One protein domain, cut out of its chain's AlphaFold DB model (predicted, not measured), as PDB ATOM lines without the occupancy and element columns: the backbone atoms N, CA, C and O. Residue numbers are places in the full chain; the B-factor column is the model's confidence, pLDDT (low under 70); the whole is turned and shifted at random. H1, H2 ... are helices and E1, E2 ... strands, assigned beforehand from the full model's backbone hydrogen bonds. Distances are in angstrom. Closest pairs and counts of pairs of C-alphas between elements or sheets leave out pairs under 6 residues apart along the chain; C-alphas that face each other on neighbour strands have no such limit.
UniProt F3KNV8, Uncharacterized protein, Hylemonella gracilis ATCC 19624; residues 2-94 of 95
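What this domain is: This is residues 2 to 94 of the 95 residues of an uncharacterized protein of Hylemonella gracilis ATCC 19624 (UniProt F3KNV8). A two-stranded hairpin, E1 and E2, stands in the middle between two helices, with H3 on one side of it and H4 on the other. The short H1 is near H3 and the very short H2 packs on H4, and residues 9 to 23 cross the domain from H1 to H2 with no named element. The printed part has 93 residues with four named helices and two named strands, in the order H1, H2, E1, E2, H3, H4; the sheet E1 - E2 is antiparallel and the class is mixed, helices and strands. The whole is compact and rounded, with a radius of gyration of the C-alphas of 12.9 A and spans of 31 by 28 by 26 A.

Where its parts are: E1 is residues 37 to 42, 17.0 A long, and begins at C-alpha 37 (28.167, -40.805, -25.279). E2 is residues 45 to 51, 18.3 A long. H3 is residues 56 to 67, 16.5 A long. H4, the longest helix, is residues 77 to 92, 23.2 A long, and ends at C-alpha 92 (50.469, -40.257, -26.638). H1 is residues 2 to 8, and C-alpha 2 is at (32.668, -52.385, -22.669). H2 is residues 24 to 27.

How they stand to each other: E1 and E2 form a hairpin, antiparallel at 167 degrees between their directions. N 40 and O 48 are within hydrogen-bond range at 2.9 A, and so are N 47 and O 40 at 2.8 A. The closest C-alphas of E2 and H4 are those of Pro 46 and Ala 83, 5.8 A apart. The closest of E1 and H4 are those of Leu 41 and Ala 83, 7.0 A apart. The closest C-alphas of E2 and H3 are those of Leu 47 and Ala 66, 7.4 A apart. H3 and H4 are apart. H2 and H4 touch, H4 with residues 82 to 89 alone; their closest C-alphas, of Val 26 and Arg 85, are 5.5 A apart. H1 and H3 only just touch, with 3 pairs of C-alphas within 8 A, H3 with residues 56 to 60 alone. Their closest C-alphas, of Leu 5 and Val 60, are 7.1 A apart, and they run the same way at a steep tilt of 56 degrees. In H1, H3 and H4 every O i to N i+4 pair is within hydrogen-bond range; H2 is too short for such a pair.

The domain as a whole: The two C-alphas farthest apart are those of Asp 22 and Asp 68, at 33.1 A. The printed part has no cut. The link from H1 to H2, with 15 residues, is long; those from E1 to E2 and from E2 to H3 are tight. The mean pLDDT of the printed part is 90.7, and residue 94 alone is under 70.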
ATOM      1  N   PHE A   2      31.509 -52.775 -21.859       75.62
ATOM      2  CA  PHE A   2      32.668 -52.385 -22.669       75.62
ATOM      3  C   PHE A   2      33.739 -53.480 -22.764       75.62
ATOM      4  O   PHE A   2      34.179 -53.795 -23.859       75.62
ATOM      5  N   GLU A   3      34.057 -54.154 -21.655       81.81
ATOM      6  CA  GLU A   3      34.953 -55.327 -21.655       81.81
ATOM      7  C   GLU A   3      34.437 -56.452 -22.567       81.81
ATOM      8  O   GLU A   3      35.196 -57.084 -23.297       81.81
ATOM      9  N   SER A   4      33.117 -56.673 -22.581       84.94
ATOM     10  CA  SER A   4      32.476 -57.661 -23.454       84.94
ATOM     11  C   SER A   4      32.636 -57.297 -24.933       84.94
ATOM     12  O   SER A   4      32.901 -58.174 -25.748       84.94
ATOM     13  N   LEU A   5      32.523 -56.009 -25.281       85.88
ATOM     14  CA  LEU A   5      32.767 -55.513 -26.641       85.88
ATOM     15  C   LEU A   5      34.240 -55.602 -27.028       85.88
ATOM     16  O   LEU A   5      34.550 -56.058 -28.124       85.88
ATOM     17  N   GLN A   6      35.142 -55.210 -26.129       87.00
ATOM     18  CA  GLN A   6      36.583 -55.342 -26.329       87.00
ATOM     19  C   GLN A   6      36.965 -56.794 -26.612       87.00
ATOM     20  O   GLN A   6      37.695 -57.057 -27.560       87.00
ATOM     21  N   SER A   7      36.425 -57.740 -25.838       88.38
ATOM     22  CA  SER A   7      36.634 -59.169 -26.069       88.38
ATOM     23  C   SER A   7      36.061 -59.618 -27.418       88.38
ATOM     24  O   SER A   7      36.732 -60.335 -28.158       88.38
ATOM     25  N   GLN A   8      34.856 -59.162 -27.773       89.94
ATOM     26  CA  GLN A   8      34.182 -59.557 -29.010       89.94
ATOM     27  C   GLN A   8      34.859 -59.027 -30.283       89.94
ATOM     28  O   GLN A   8      34.882 -59.725 -31.293       89.94
ATOM     29  N   PHE A   9      35.401 -57.810 -30.247       90.94
ATOM     30  CA  PHE A   9      36.024 -57.141 -31.397       90.94
ATOM     31  C   PHE A   9      37.549 -57.028 -31.264       90.94
ATOM     32  O   PHE A   9      38.171 -56.172 -31.902       90.94
ATOM     33  N   ASN A  10      38.155 -57.878 -30.433       87.31
ATOM     34  CA  ASN A  10      39.584 -57.846 -30.153       87.31
ATOM     35  C   ASN A  10      40.405 -57.914 -31.453       87.31
ATOM     36  O   ASN A  10      40.202 -58.796 -32.285       87.31
ATOM     37  N   GLY A  11      41.325 -56.966 -31.632       86.19
ATOM     38  CA  GLY A  11      42.169 -56.846 -32.826       86.19
ATOM     39  C   GLY A  11      41.521 -56.158 -34.037       86.19
ATOM     40  O   GLY A  11      42.249 -55.692 -34.907       86.19
ATOM     41  N   ALA A  12      40.191 -56.029 -34.088       90.00
ATOM     42  CA  ALA A  12      39.492 -55.296 -35.151       90.00
ATOM     43  C   ALA A  12      39.247 -53.822 -34.795       90.00
ATOM     44  O   ALA A  12      39.258 -52.961 -35.675       90.00
ATOM     45  N   VAL A  13      39.013 -53.525 -33.512       91.19
ATOM     46  CA  VAL A  13      38.693 -52.176 -33.027       91.19
ATOM     47  C   VAL A  13      39.490 -51.873 -31.766       91.19
ATOM     48  O   VAL A  13      39.610 -52.714 -30.875       91.19
ATOM     49  N   ARG A  14      40.012 -50.646 -31.674       89.81
ATOM     50  CA  ARG A  14      40.582 -50.114 -30.436       89.81
ATOM     51  C   ARG A  14      39.492 -49.393 -29.658       89.81
ATOM     52  O   ARG A  14      38.798 -48.535 -30.191       89.81
ATOM     53  N   PHE A  15      39.401 -49.725 -28.385       90.50
ATOM     54  CA  PHE A  15      38.487 -49.109 -27.442       90.50
ATOM     55  C   PHE A  15      39.289 -48.272 -26.450       90.50
ATOM     56  O   PHE A  15      40.290 -48.754 -25.921       90.50
ATOM     57  N   ALA A  16      38.849 -47.045 -26.200       90.31
ATOM     58  CA  ALA A  16      39.452 -46.147 -25.226       90.31
ATOM     59  C   ALA A  16      38.358 -45.418 -24.447       90.31
ATOM     60  O   ALA A  16      37.265 -45.198 -24.974       90.31
ATOM     61  N   TRP A  17      38.673 -45.071 -23.205       89.81
ATOM     62  CA  TRP A  17      37.865 -44.188 -22.378       89.81
ATOM     63  C   TRP A  17      38.519 -42.816 -22.360       89.81
ATOM     64  O   TRP A  17      39.743 -42.731 -22.322       89.81
ATOM     65  N   ILE A  18      37.684 -41.789 -22.418       88.25
ATOM     66  CA  ILE A  18      38.061 -40.392 -22.230       88.25
ATOM     67  C   ILE A  18      37.277 -39.951 -21.012       88.25
ATOM     68  O   ILE A  18      36.042 -40.007 -21.031       88.25
ATOM     69  N   ASP A  19      37.991 -39.603 -19.951       87.94
ATOM     70  CA  ASP A  19      37.367 -39.050 -18.760       87.94
ATOM     71  C   ASP A  19      37.129 -37.558 -18.980       87.94
ATOM     72  O   ASP A  19      38.063 -36.794 -19.206       87.94
ATOM     73  N   ILE A  20      35.868 -37.141 -18.959       85.19
ATOM     74  CA  ILE A  20      35.504 -35.753 -19.234       85.19
ATOM     75  C   ILE A  20      35.954 -34.794 -18.126       85.19
ATOM     76  O   ILE A  20      36.100 -33.600 -18.389       85.19
ATOM     77  N   GLU A  21      36.155 -35.300 -16.905       83.44
ATOM     78  CA  GLU A  21      36.556 -34.486 -15.758       83.44
ATOM     79  C   GLU A  21      38.044 -34.119 -15.847       83.44
ATOM     80  O   GLU A  21      38.411 -32.966 -15.613       83.44
ATOM     81  N   ASP A  22      38.879 -35.067 -16.278       82.81
ATOM     82  CA  ASP A  22      40.333 -34.896 -16.367       82.81
ATOM     83  C   ASP A  22      40.812 -34.471 -17.769       82.81
ATOM     84  O   ASP A  22      41.814 -33.765 -17.901       82.81
ATOM     85  N   GLU A  23      40.099 -34.848 -18.835       83.31
ATOM     86  CA  GLU A  23      40.525 -34.662 -20.232       83.31
ATOM     87  C   GLU A  23      39.745 -33.550 -20.958       83.31
ATOM     88  O   GLU A  23      39.479 -33.620 -22.161       83.31
ATOM     89  N   SER A  24      39.392 -32.480 -20.241       82.81
ATOM     90  CA  SER A  24      38.625 -31.343 -20.787       82.81
ATOM     91  C   SER A  24      39.252 -30.702 -22.040       82.81
ATOM     92  O   SER A  24      38.533 -30.282 -22.952       82.81
ATOM     93  N   GLU A  25      40.584 -30.692 -22.153       84.75
ATOM     94  CA  GLU A  25      41.298 -30.216 -23.349       84.75
ATOM     95  C   GLU A  25      40.968 -31.056 -24.596       84.75
ATOM     96  O   GLU A  25      40.858 -30.524 -25.705       84.75
ATOM     97  N   VAL A  26      40.748 -32.363 -24.425       90.06
ATOM     98  CA  VAL A  26      40.372 -33.268 -25.516       90.06
ATOM     99  C   VAL A  26      38.965 -32.940 -26.010       90.06
ATOM    100  O   VAL A  26      38.738 -32.896 -27.222       90.06
ATOM    101  N   LEU A  27      38.030 -32.640 -25.107       89.44
ATOM    102  CA  LEU A  27      36.652 -32.296 -25.464       89.44
ATOM    103  C   LEU A  27      36.553 -30.946 -26.176       89.44
ATOM    104  O   LEU A  27      35.861 -30.841 -27.193       89.44
ATOM    105  N   GLY A  28      37.312 -29.942 -25.734       88.31
ATOM    106  CA  GLY A  28      37.279 -28.598 -26.311       88.31
ATOM    107  C   GLY A  28      35.883 -27.975 -26.208       88.31
ATOM    108  O   GLY A  28      35.376 -27.772 -25.114       88.31
ATOM    109  N   GLU A  29      35.260 -27.671 -27.349       87.00
ATOM    110  CA  GLU A  29      33.908 -27.082 -27.414       87.00
ATOM    111  C   GLU A  29      32.772 -28.118 -27.340       87.00
ATOM    112  O   GLU A  29      31.598 -27.751 -27.386       87.00
ATOM    113  N   VAL A  30      33.094 -29.415 -27.291       89.56
ATOM    114  CA  VAL A  30      32.081 -30.475 -27.237       89.56
ATOM    115  C   VAL A  30      31.552 -30.593 -25.821       89.56
ATOM    116  O   VAL A  30      32.275 -31.018 -24.922       89.56
ATOM    117  N   ASP A  31      30.274 -30.273 -25.657       85.81
ATOM    118  CA  ASP A  31      29.554 -30.502 -24.412       85.81
ATOM    119  C   ASP A  31      28.890 -31.887 -24.425       85.81
ATOM    120  O   ASP A  31      28.182 -32.251 -25.369       85.81
ATOM    121  N   VAL A  32      29.154 -32.686 -23.391       87.75
ATOM    122  CA  VAL A  32      28.635 -34.050 -23.245       87.75
ATOM    123  C   VAL A  32      27.677 -34.083 -22.062       87.75
ATOM    124  O   VAL A  32      28.071 -34.312 -20.923       87.75
ATOM    125  N   GLU A  33      26.389 -33.902 -22.344       87.00
ATOM    126  CA  GLU A  33      25.351 -33.840 -21.304       87.00
ATOM    127  C   GLU A  33      24.743 -35.210 -20.953       87.00
ATOM    128  O   GLU A  33      24.105 -35.384 -19.912       87.00
ATOM    129  N   ASN A  34      24.860 -36.203 -21.841       89.06
ATOM    130  CA  ASN A  34      24.184 -37.494 -21.694       89.06
ATOM    131  C   ASN A  34      25.163 -38.664 -21.753       89.06
ATOM    132  O   ASN A  34      26.030 -38.728 -22.626       89.06
ATOM    133  N   PHE A  35      24.967 -39.641 -20.865       89.19
ATOM    134  CA  PHE A  35      25.829 -40.818 -20.765       89.19
ATOM    135  C   PHE A  35      25.063 -42.122 -21.018       89.19
ATOM    136  O   PHE A  35      23.932 -42.271 -20.549       89.19
ATOM    137  N   PRO A  36      25.696 -43.102 -21.688       89.75
ATOM    138  CA  PRO A  36      27.004 -43.012 -22.347       89.75
ATOM    139  C   PRO A  36      26.932 -42.255 -23.687       89.75
ATOM    140  O   PRO A  36      26.032 -42.500 -24.490       89.75
ATOM    141  N   THR A  37      27.917 -41.393 -23.951       92.44
ATOM    142  CA  THR A  37      28.167 -40.805 -25.279       92.44
ATOM    143  C   THR A  37      29.368 -41.487 -25.912       92.44
ATOM    144  O   THR A  37      30.371 -41.728 -25.247       92.44
ATOM    145  N   LEU A  38      29.255 -41.829 -27.195       93.88
ATOM    146  CA  LEU A  38      30.312 -42.502 -27.936       93.88
ATOM    147  C   LEU A  38      30.789 -41.662 -29.107       93.88
ATOM    148  O   LEU A  38      29.989 -41.076 -29.832       93.88
ATOM    149  N   LEU A  39      32.099 -41.712 -29.321       94.88
ATOM    150  CA  LEU A  39      32.762 -41.281 -30.538       94.88
ATOM    151  C   LEU A  39      33.277 -42.521 -31.275       94.88
ATOM    152  O   LEU A  39      34.016 -43.327 -30.708       94.88
ATOM    153  N   VAL A  40      32.908 -42.669 -32.546       95.75
ATOM    154  CA  VAL A  40      33.455 -43.704 -33.433       95.75
ATOM    155  C   VAL A  40      34.333 -43.027 -34.471       95.75
ATOM    156  O   VAL A  40      33.861 -42.170 -35.216       95.75
ATOM    157  N   LEU A  41      35.598 -43.438 -34.546       95.56
ATOM    158  CA  LEU A  41      36.571 -42.908 -35.498       95.56
ATOM    159  C   LEU A  41      37.029 -43.988 -36.476       95.56
ATOM    160  O   LEU A  41      37.218 -45.149 -36.110       95.56
ATOM    161  N   ARG A  42      37.302 -43.578 -37.714       93.38
ATOM    162  CA  ARG A  42      38.122 -44.334 -38.661       93.38
ATOM    163  C   ARG A  42      39.324 -43.482 -39.036       93.38
ATOM    164  O   ARG A  42      39.192 -42.502 -39.767       93.38
ATOM    165  N   ALA A  43      40.496 -43.868 -38.530       88.50
ATOM    166  CA  ALA A  43      41.664 -42.989 -38.488       88.50
ATOM    167  C   ALA A  43      41.298 -41.648 -37.816       88.50
ATOM    168  O   ALA A  43      40.876 -41.660 -36.664       88.50
ATOM    169  N   GLN A  44      41.418 -40.525 -38.524       91.00
ATOM    170  CA  GLN A  44      41.067 -39.186 -38.026       91.00
ATOM    171  C   GLN A  44      39.658 -38.737 -38.452       91.00
ATOM    172  O   GLN A  44      39.287 -37.587 -38.238       91.00
ATOM    173  N   HIS A  45      38.864 -39.620 -39.069       95.12
ATOM    174  CA  HIS A  45      37.528 -39.279 -39.549       95.12
ATOM    175  C   HIS A  45      36.458 -39.721 -38.541       95.12
ATOM    176  O   HIS A  45      36.335 -40.928 -38.295       95.12
ATOM    177  N   PRO A  46      35.671 -38.792 -37.975       97.12
ATOM    178  CA  PRO A  46      34.539 -39.145 -37.128       97.12
ATOM    179  C   PRO A  46      33.431 -39.779 -37.966       97.12
ATOM    180  O   PRO A  46      33.059 -39.256 -39.009       97.12
ATOM    181  N   LEU A  47      32.905 -40.916 -37.520       97.69
ATOM    182  CA  LEU A  47      31.776 -41.618 -38.146       97.69
ATOM    183  C   LEU A  47      30.480 -41.445 -37.349       97.69
ATOM    184  O   LEU A  47      29.389 -41.514 -37.906       97.69
ATOM    185  N   PHE A  48      30.602 -41.252 -36.038       96.75
ATOM    186  CA  PHE A  48      29.485 -41.081 -35.118       96.75
ATOM    187  C   PHE A  48      29.965 -40.325 -33.880       96.75
ATOM    188  O   PHE A  48      31.036 -40.637 -33.365       96.75
ATOM    189  N   LEU A  49      29.158 -39.383 -33.398       95.56
ATOM    190  CA  LEU A  49      29.308 -38.736 -32.099       95.56
ATOM    191  C   LEU A  49      27.911 -38.563 -31.505       95.56
ATOM    192  O   LEU A  49      27.076 -37.885 -32.101       95.56
ATOM    193  N   GLY A  50      27.649 -39.173 -30.354       94.19
ATOM    194  CA  GLY A  50      26.382 -38.945 -29.665       94.19
ATOM    195  C   GLY A  50      26.030 -39.960 -28.580       94.19
ATOM    196  O   GLY A  50      26.736 -40.961 -28.398       94.19
ATOM    197  N   PRO A  51      24.926 -39.702 -27.858       93.81
ATOM    198  CA  PRO A  51      24.436 -40.584 -26.815       93.81
ATOM    199  C   PRO A  51      23.897 -41.886 -27.402       93.81
ATOM    200  O   PRO A  51      23.296 -41.915 -28.479       93.81
ATOM    201  N   VAL A  52      24.078 -42.975 -26.661       92.25
ATOM    202  CA  VAL A  52      23.557 -44.291 -27.033       92.25
ATOM    203  C   VAL A  52      22.813 -44.930 -25.876       92.25
ATOM    204  O   VAL A  52      23.121 -44.723 -24.703       92.25
ATOM    205  N   THR A  53      21.836 -45.770 -26.204       90.38
ATOM    206  CA  THR A  53      21.199 -46.607 -25.190       90.38
ATOM    207  C   THR A  53      22.231 -47.602 -24.642       90.38
ATOM    208  O   THR A  53      22.890 -48.274 -25.442       90.38
ATOM    209  N   PRO A  54      22.372 -47.755 -23.310       88.00
ATOM    210  CA  PRO A  54      23.350 -48.654 -22.691       88.00
ATOM    211  C   PRO A  54      22.889 -50.116 -22.796       88.00
ATOM    212  O   PRO A  54      22.558 -50.775 -21.813       88.00
ATOM    213  N   GLN A  55      22.820 -50.623 -24.022       90.50
ATOM    214  CA  GLN A  55      22.416 -51.980 -24.359       90.50
ATOM    215  C   GLN A  55      23.470 -52.597 -25.273       90.50
ATOM    216  O   GLN A  55      23.833 -52.017 -26.296       90.50
ATOM    217  N   LEU A  56      23.930 -53.804 -24.934       88.56
ATOM    218  CA  LEU A  56      25.023 -54.456 -25.657       88.56
ATOM    219  C   LEU A  56      24.710 -54.612 -27.154       88.56
ATOM    220  O   LEU A  56      25.569 -54.327 -27.977       88.56
ATOM    221  N   GLY A  57      23.476 -54.984 -27.512       91.50
ATOM    222  CA  GLY A  57      23.067 -55.144 -28.913       91.50
ATOM    223  C   GLY A  57      23.211 -53.865 -29.747       91.50
ATOM    224  O   GLY A  57      23.702 -53.930 -30.871       91.50
ATOM    225  N   VAL A  58      22.869 -52.704 -29.175       91.94
ATOM    226  CA  VAL A  58      23.018 -51.393 -29.837       91.94
ATOM    227  C   VAL A  58      24.492 -51.105 -30.116       91.94
ATOM    228  O   VAL A  58      24.852 -50.724 -31.228       91.94
ATOM    229  N   LEU A  59      25.358 -51.353 -29.134       91.25
ATOM    230  CA  LEU A  59      26.797 -51.132 -29.269       91.25
ATOM    231  C   LEU A  59      27.439 -52.076 -30.293       91.25
ATOM    232  O   LEU A  59      28.225 -51.634 -31.127       91.25
ATOM    233  N   VAL A  60      27.068 -53.359 -30.270       93.12
ATOM    234  CA  VAL A  60      27.530 -54.358 -31.246       93.12
ATOM    235  C   VAL A  60      27.153 -53.939 -32.663       93.12
ATOM    236  O   VAL A  60      28.003 -53.946 -33.553       93.12
ATOM    237  N   GLN A  61      25.902 -53.525 -32.869       94.12
ATOM    238  CA  GLN A  61      25.422 -53.102 -34.181       94.12
ATOM    239  C   GLN A  61      26.104 -51.813 -34.661       94.12
ATOM    240  O   GLN A  61      26.406 -51.696 -35.853       94.12
ATOM    241  N   LEU A  62      26.369 -50.864 -33.758       94.31
ATOM    242  CA  LEU A  62      27.116 -49.644 -34.066       94.31
ATOM    243  C   LEU A  62      28.528 -49.992 -34.557       94.31
ATOM    244  O   LEU A  62      28.920 -49.582 -35.648       94.31
ATOM    245  N   VAL A  63      29.262 -50.817 -33.806       93.50
ATOM    246  CA  VAL A  63      30.626 -51.230 -34.170       93.50
ATOM    247  C   VAL A  63      30.645 -52.011 -35.487       93.50
ATOM    248  O   VAL A  63      31.446 -51.700 -36.368       93.50
ATOM    249  N   GLN A  64      29.736 -52.970 -35.678       95.50
ATOM    250  CA  GLN A  64      29.628 -53.728 -36.933       95.50
ATOM    251  C   GLN A  64      29.339 -52.818 -38.128       95.50
ATOM    252  O   GLN A  64      29.984 -52.926 -39.164       95.50
ATOM    253  N   THR A  65      28.427 -51.859 -37.975       96.44
ATOM    254  CA  THR A  65      28.101 -50.887 -39.030       96.44
ATOM    255  C   THR A  65      29.302 -50.026 -39.414       96.44
ATOM    256  O   THR A  65      29.492 -49.728 -40.598       96.44
ATOM    257  N   ALA A  66      30.144 -49.672 -38.442       95.38
ATOM    258  CA  ALA A  66      31.381 -48.949 -38.692       95.38
ATOM    259  C   ALA A  66      32.418 -49.833 -39.399       95.38
ATOM    260  O   ALA A  66      33.067 -49.366 -40.333       95.38
ATOM    261  N   LEU A  67      32.561 -51.100 -38.999       94.69
ATOM    262  CA  LEU A  67      33.484 -52.059 -39.616       94.69
ATOM    263  C   LEU A  67      33.100 -52.383 -41.065       94.69
ATOM    264  O   LEU A  67      33.958 -52.329 -41.943       94.69
ATOM    265  N   ASP A  68      31.810 -52.582 -41.333       95.75
ATOM    266  CA  ASP A  68      31.268 -52.854 -42.671       95.75
ATOM    267  C   ASP A  68      31.430 -51.670 -43.647       95.75
ATOM    268  O   ASP A  68      31.103 -51.784 -44.826       95.75
ATOM    269  N   GLY A  69      31.880 -50.501 -43.171       94.81
ATOM    270  CA  GLY A  69      31.999 -49.293 -43.994       94.81
ATOM    271  C   GLY A  69      30.654 -48.684 -44.381       94.81
ATOM    272  O   GLY A  69      30.574 -47.946 -45.358       94.81
ATOM    273  N   ARG A  70      29.598 -48.982 -43.616       95.88
ATOM    274  CA  ARG A  70      28.233 -48.492 -43.859       95.88
ATOM    275  C   ARG A  70      27.959 -47.122 -43.228       95.88
ATOM    276  O   ARG A  70      26.871 -46.585 -43.413       95.88
ATOM    277  N   MET A  71      28.921 -46.560 -42.498       95.81
ATOM    278  CA  MET A  71      28.859 -45.192 -41.979       95.81
ATOM    279  C   MET A  71      29.595 -44.225 -42.898       95.81
ATOM    280  O   MET A  71      30.685 -44.525 -43.385       95.81
ATOM    281  N   GLN A  72      29.015 -43.044 -43.079       95.62
ATOM    282  CA  GLN A  72      29.685 -41.917 -43.715       95.62
ATOM    283  C   GLN A  72      30.393 -41.081 -42.649       95.62
ATOM    284  O   GLN A  72      29.954 -41.037 -41.501       95.62
ATOM    285  N   ALA A  73      31.494 -40.436 -43.030       96.44
ATOM    286  CA  ALA A  73      32.179 -39.525 -42.127       96.44
ATOM    287  C   ALA A  73      31.310 -38.289 -41.860       96.44
ATOM    288  O   ALA A  73      30.729 -37.720 -42.786       96.44
ATOM    289  N   LEU A  74      31.255 -37.871 -40.599       96.69
ATOM    290  CA  LEU A  74      30.700 -36.586 -40.212       96.69
ATOM    291  C   LEU A  74      31.610 -35.483 -40.760       96.69
ATOM    292  O   LEU A  74      32.834 -35.577 -40.688       96.69
ATOM    293  N   THR A  75      31.002 -34.436 -41.311       95.75
ATOM    294  CA  THR A  75      31.712 -33.300 -41.920       95.75
ATOM    295  C   THR A  75      31.592 -32.021 -41.099       95.75
ATOM    296  O   THR A  75      32.020 -30.961 -41.553       95.75
ATOM    297  N   GLY A  76      30.963 -32.093 -39.925       94.62
ATOM    298  CA  GLY A  76      30.858 -30.958 -39.021       94.62
ATOM    299  C   GLY A  76      32.227 -30.585 -38.455       94.62
ATOM    300  O   GLY A  76      33.090 -31.437 -38.214       94.62
ATOM    301  N   SER A  77      32.458 -29.281 -38.308       93.06
ATOM    302  CA  SER A  77      33.744 -28.742 -37.862       93.06
ATOM    303  C   SER A  77      34.088 -29.192 -36.446       93.06
ATOM    304  O   SER A  77      35.244 -29.509 -36.167       93.06
ATOM    305  N   THR A  78      33.087 -29.258 -35.571       93.62
ATOM    306  CA  THR A  78      33.244 -29.617 -34.161       93.62
ATOM    307  C   THR A  78      33.663 -31.079 -34.005       93.62
ATOM    308  O   THR A  78      34.632 -31.376 -33.308       93.62
ATOM    309  N   GLU A  79      33.000 -31.992 -34.714       94.50
ATOM    310  CA  GLU A  79      33.290 -33.425 -34.692       94.50
ATOM    311  C   GLU A  79      34.661 -33.720 -35.300       94.50
ATOM    312  O   GLU A  79      35.415 -34.531 -34.761       94.50
ATOM    313  N   CYS A  80      35.016 -33.035 -36.392       95.25
ATOM    314  CA  CYS A  80      36.340 -33.161 -36.997       95.25
ATOM    315  C   CYS A  80      37.441 -32.670 -36.046       95.25
ATOM    316  O   CYS A  80      38.465 -33.337 -35.893       95.25
ATOM    317  N   ALA A  81      37.234 -31.535 -35.371       94.62
ATOM    318  CA  ALA A  81      38.196 -31.007 -34.409       94.62
ATOM    319  C   ALA A  81      38.365 -31.939 -33.195       94.62
ATOM    320  O   ALA A  81      39.496 -32.191 -32.772       94.62
ATOM    321  N   LEU A  82      37.266 -32.499 -32.674       94.69
ATOM    322  CA  LEU A  82      37.306 -33.515 -31.619       94.69
ATOM    323  C   LEU A  82      38.086 -34.754 -32.076       94.69
ATOM    324  O   LEU A  82      38.961 -35.224 -31.354       94.69
ATOM    325  N   ALA A  83      37.821 -35.260 -33.284       95.06
ATOM    326  CA  ALA A  83      38.494 -36.444 -33.815       95.06
ATOM    327  C   ALA A  83      40.019 -36.277 -33.878       95.06
ATOM    328  O   ALA A  83      40.748 -37.200 -33.512       95.06
ATOM    329  N   VAL A  84      40.505 -35.099 -34.287       94.31
ATOM    330  CA  VAL A  84      41.942 -34.784 -34.307       94.31
ATOM    331  C   VAL A  84      42.533 -34.800 -32.896       94.31
ATOM    332  O   VAL A  84      43.553 -35.456 -32.675       94.31
ATOM    333  N   ARG A  85      41.889 -34.132 -31.929       94.19
ATOM    334  CA  ARG A  85      42.372 -34.086 -30.537       94.19
ATOM    335  C   ARG A  85      42.401 -35.471 -29.898       94.19
ATOM    336  O   ARG A  85      43.421 -35.860 -29.336       94.19
ATOM    337  N   VAL A  86      41.330 -36.246 -30.062       94.06
ATOM    338  CA  VAL A  86      41.247 -37.629 -29.570       94.06
ATOM    339  C   VAL A  86      42.321 -38.503 -30.209       94.06
ATOM    340  O   VAL A  86      43.006 -39.245 -29.510       94.06
ATOM    341  N   HIS A  87      42.514 -38.413 -31.527       92.75
ATOM    342  CA  HIS A  87      43.537 -39.202 -32.210       92.75
ATOM    343  C   HIS A  87      44.946 -38.897 -31.680       92.75
ATOM    344  O   HIS A  87      45.739 -39.816 -31.459       92.75
ATOM    345  N   HIS A  88      45.243 -37.620 -31.433       92.12
ATOM    346  CA  HIS A  88      46.512 -37.190 -30.857       92.12
ATOM    347  C   HIS A  88      46.694 -37.709 -29.423       92.12
ATOM    348  O   HIS A  88      47.703 -38.353 -29.139       92.12
ATOM    349  N   HIS A  89      45.693 -37.526 -28.556       91.50
ATOM    350  CA  HIS A  89      45.702 -38.014 -27.170       91.50
ATOM    351  C   HIS A  89      45.943 -39.527 -27.086       91.50
ATOM    352  O   HIS A  89      46.869 -40.001 -26.427       91.50
ATOM    353  N   LEU A  90      45.187 -40.308 -27.861       89.38
ATOM    354  CA  LEU A  90      45.313 -41.767 -27.880       89.38
ATOM    355  C   LEU A  90      46.653 -42.266 -28.433       89.38
ATOM    356  O   LEU A  90      47.017 -43.415 -28.156       89.38
ATOM    357  N   SER A  91      47.353 -41.450 -29.224       87.81
ATOM    358  CA  SER A  91      48.698 -41.753 -29.719       87.81
ATOM    359  C   SER A  91      49.764 -41.512 -28.647       87.81
ATOM    360  O   SER A  91      50.741 -42.252 -28.598       87.81
ATOM    361  N   GLN A  92      49.562 -40.532 -27.758       84.94
ATOM    362  CA  GLN A  92      50.469 -40.257 -26.638       84.94
ATOM    363  C   GLN A  92      50.390 -41.321 -25.541       84.94
ATOM    364  O   GLN A  92      51.413 -41.690 -24.980       84.94
ATOM    365  N   LEU A  93      49.202 -41.880 -25.288       77.75
ATOM    366  CA  LEU A  93      49.012 -42.962 -24.308       77.75
ATOM    367  C   LEU A  93      49.663 -44.304 -24.709       77.75
ATOM    368  O   LEU A  93      49.617 -45.258 -23.937       77.75
ATOM    369  N   GLN A  94      50.204 -44.422 -25.927       62.50
ATOM    370  CA  GLN A  94      50.886 -45.630 -26.416       62.50
ATOM    371  C   GLN A  94      52.419 -45.509 -26.445       62.50
ATOM    372  O   GLN A  94      53.070 -46.437 -26.932       62.50
TER     373      GLN A  94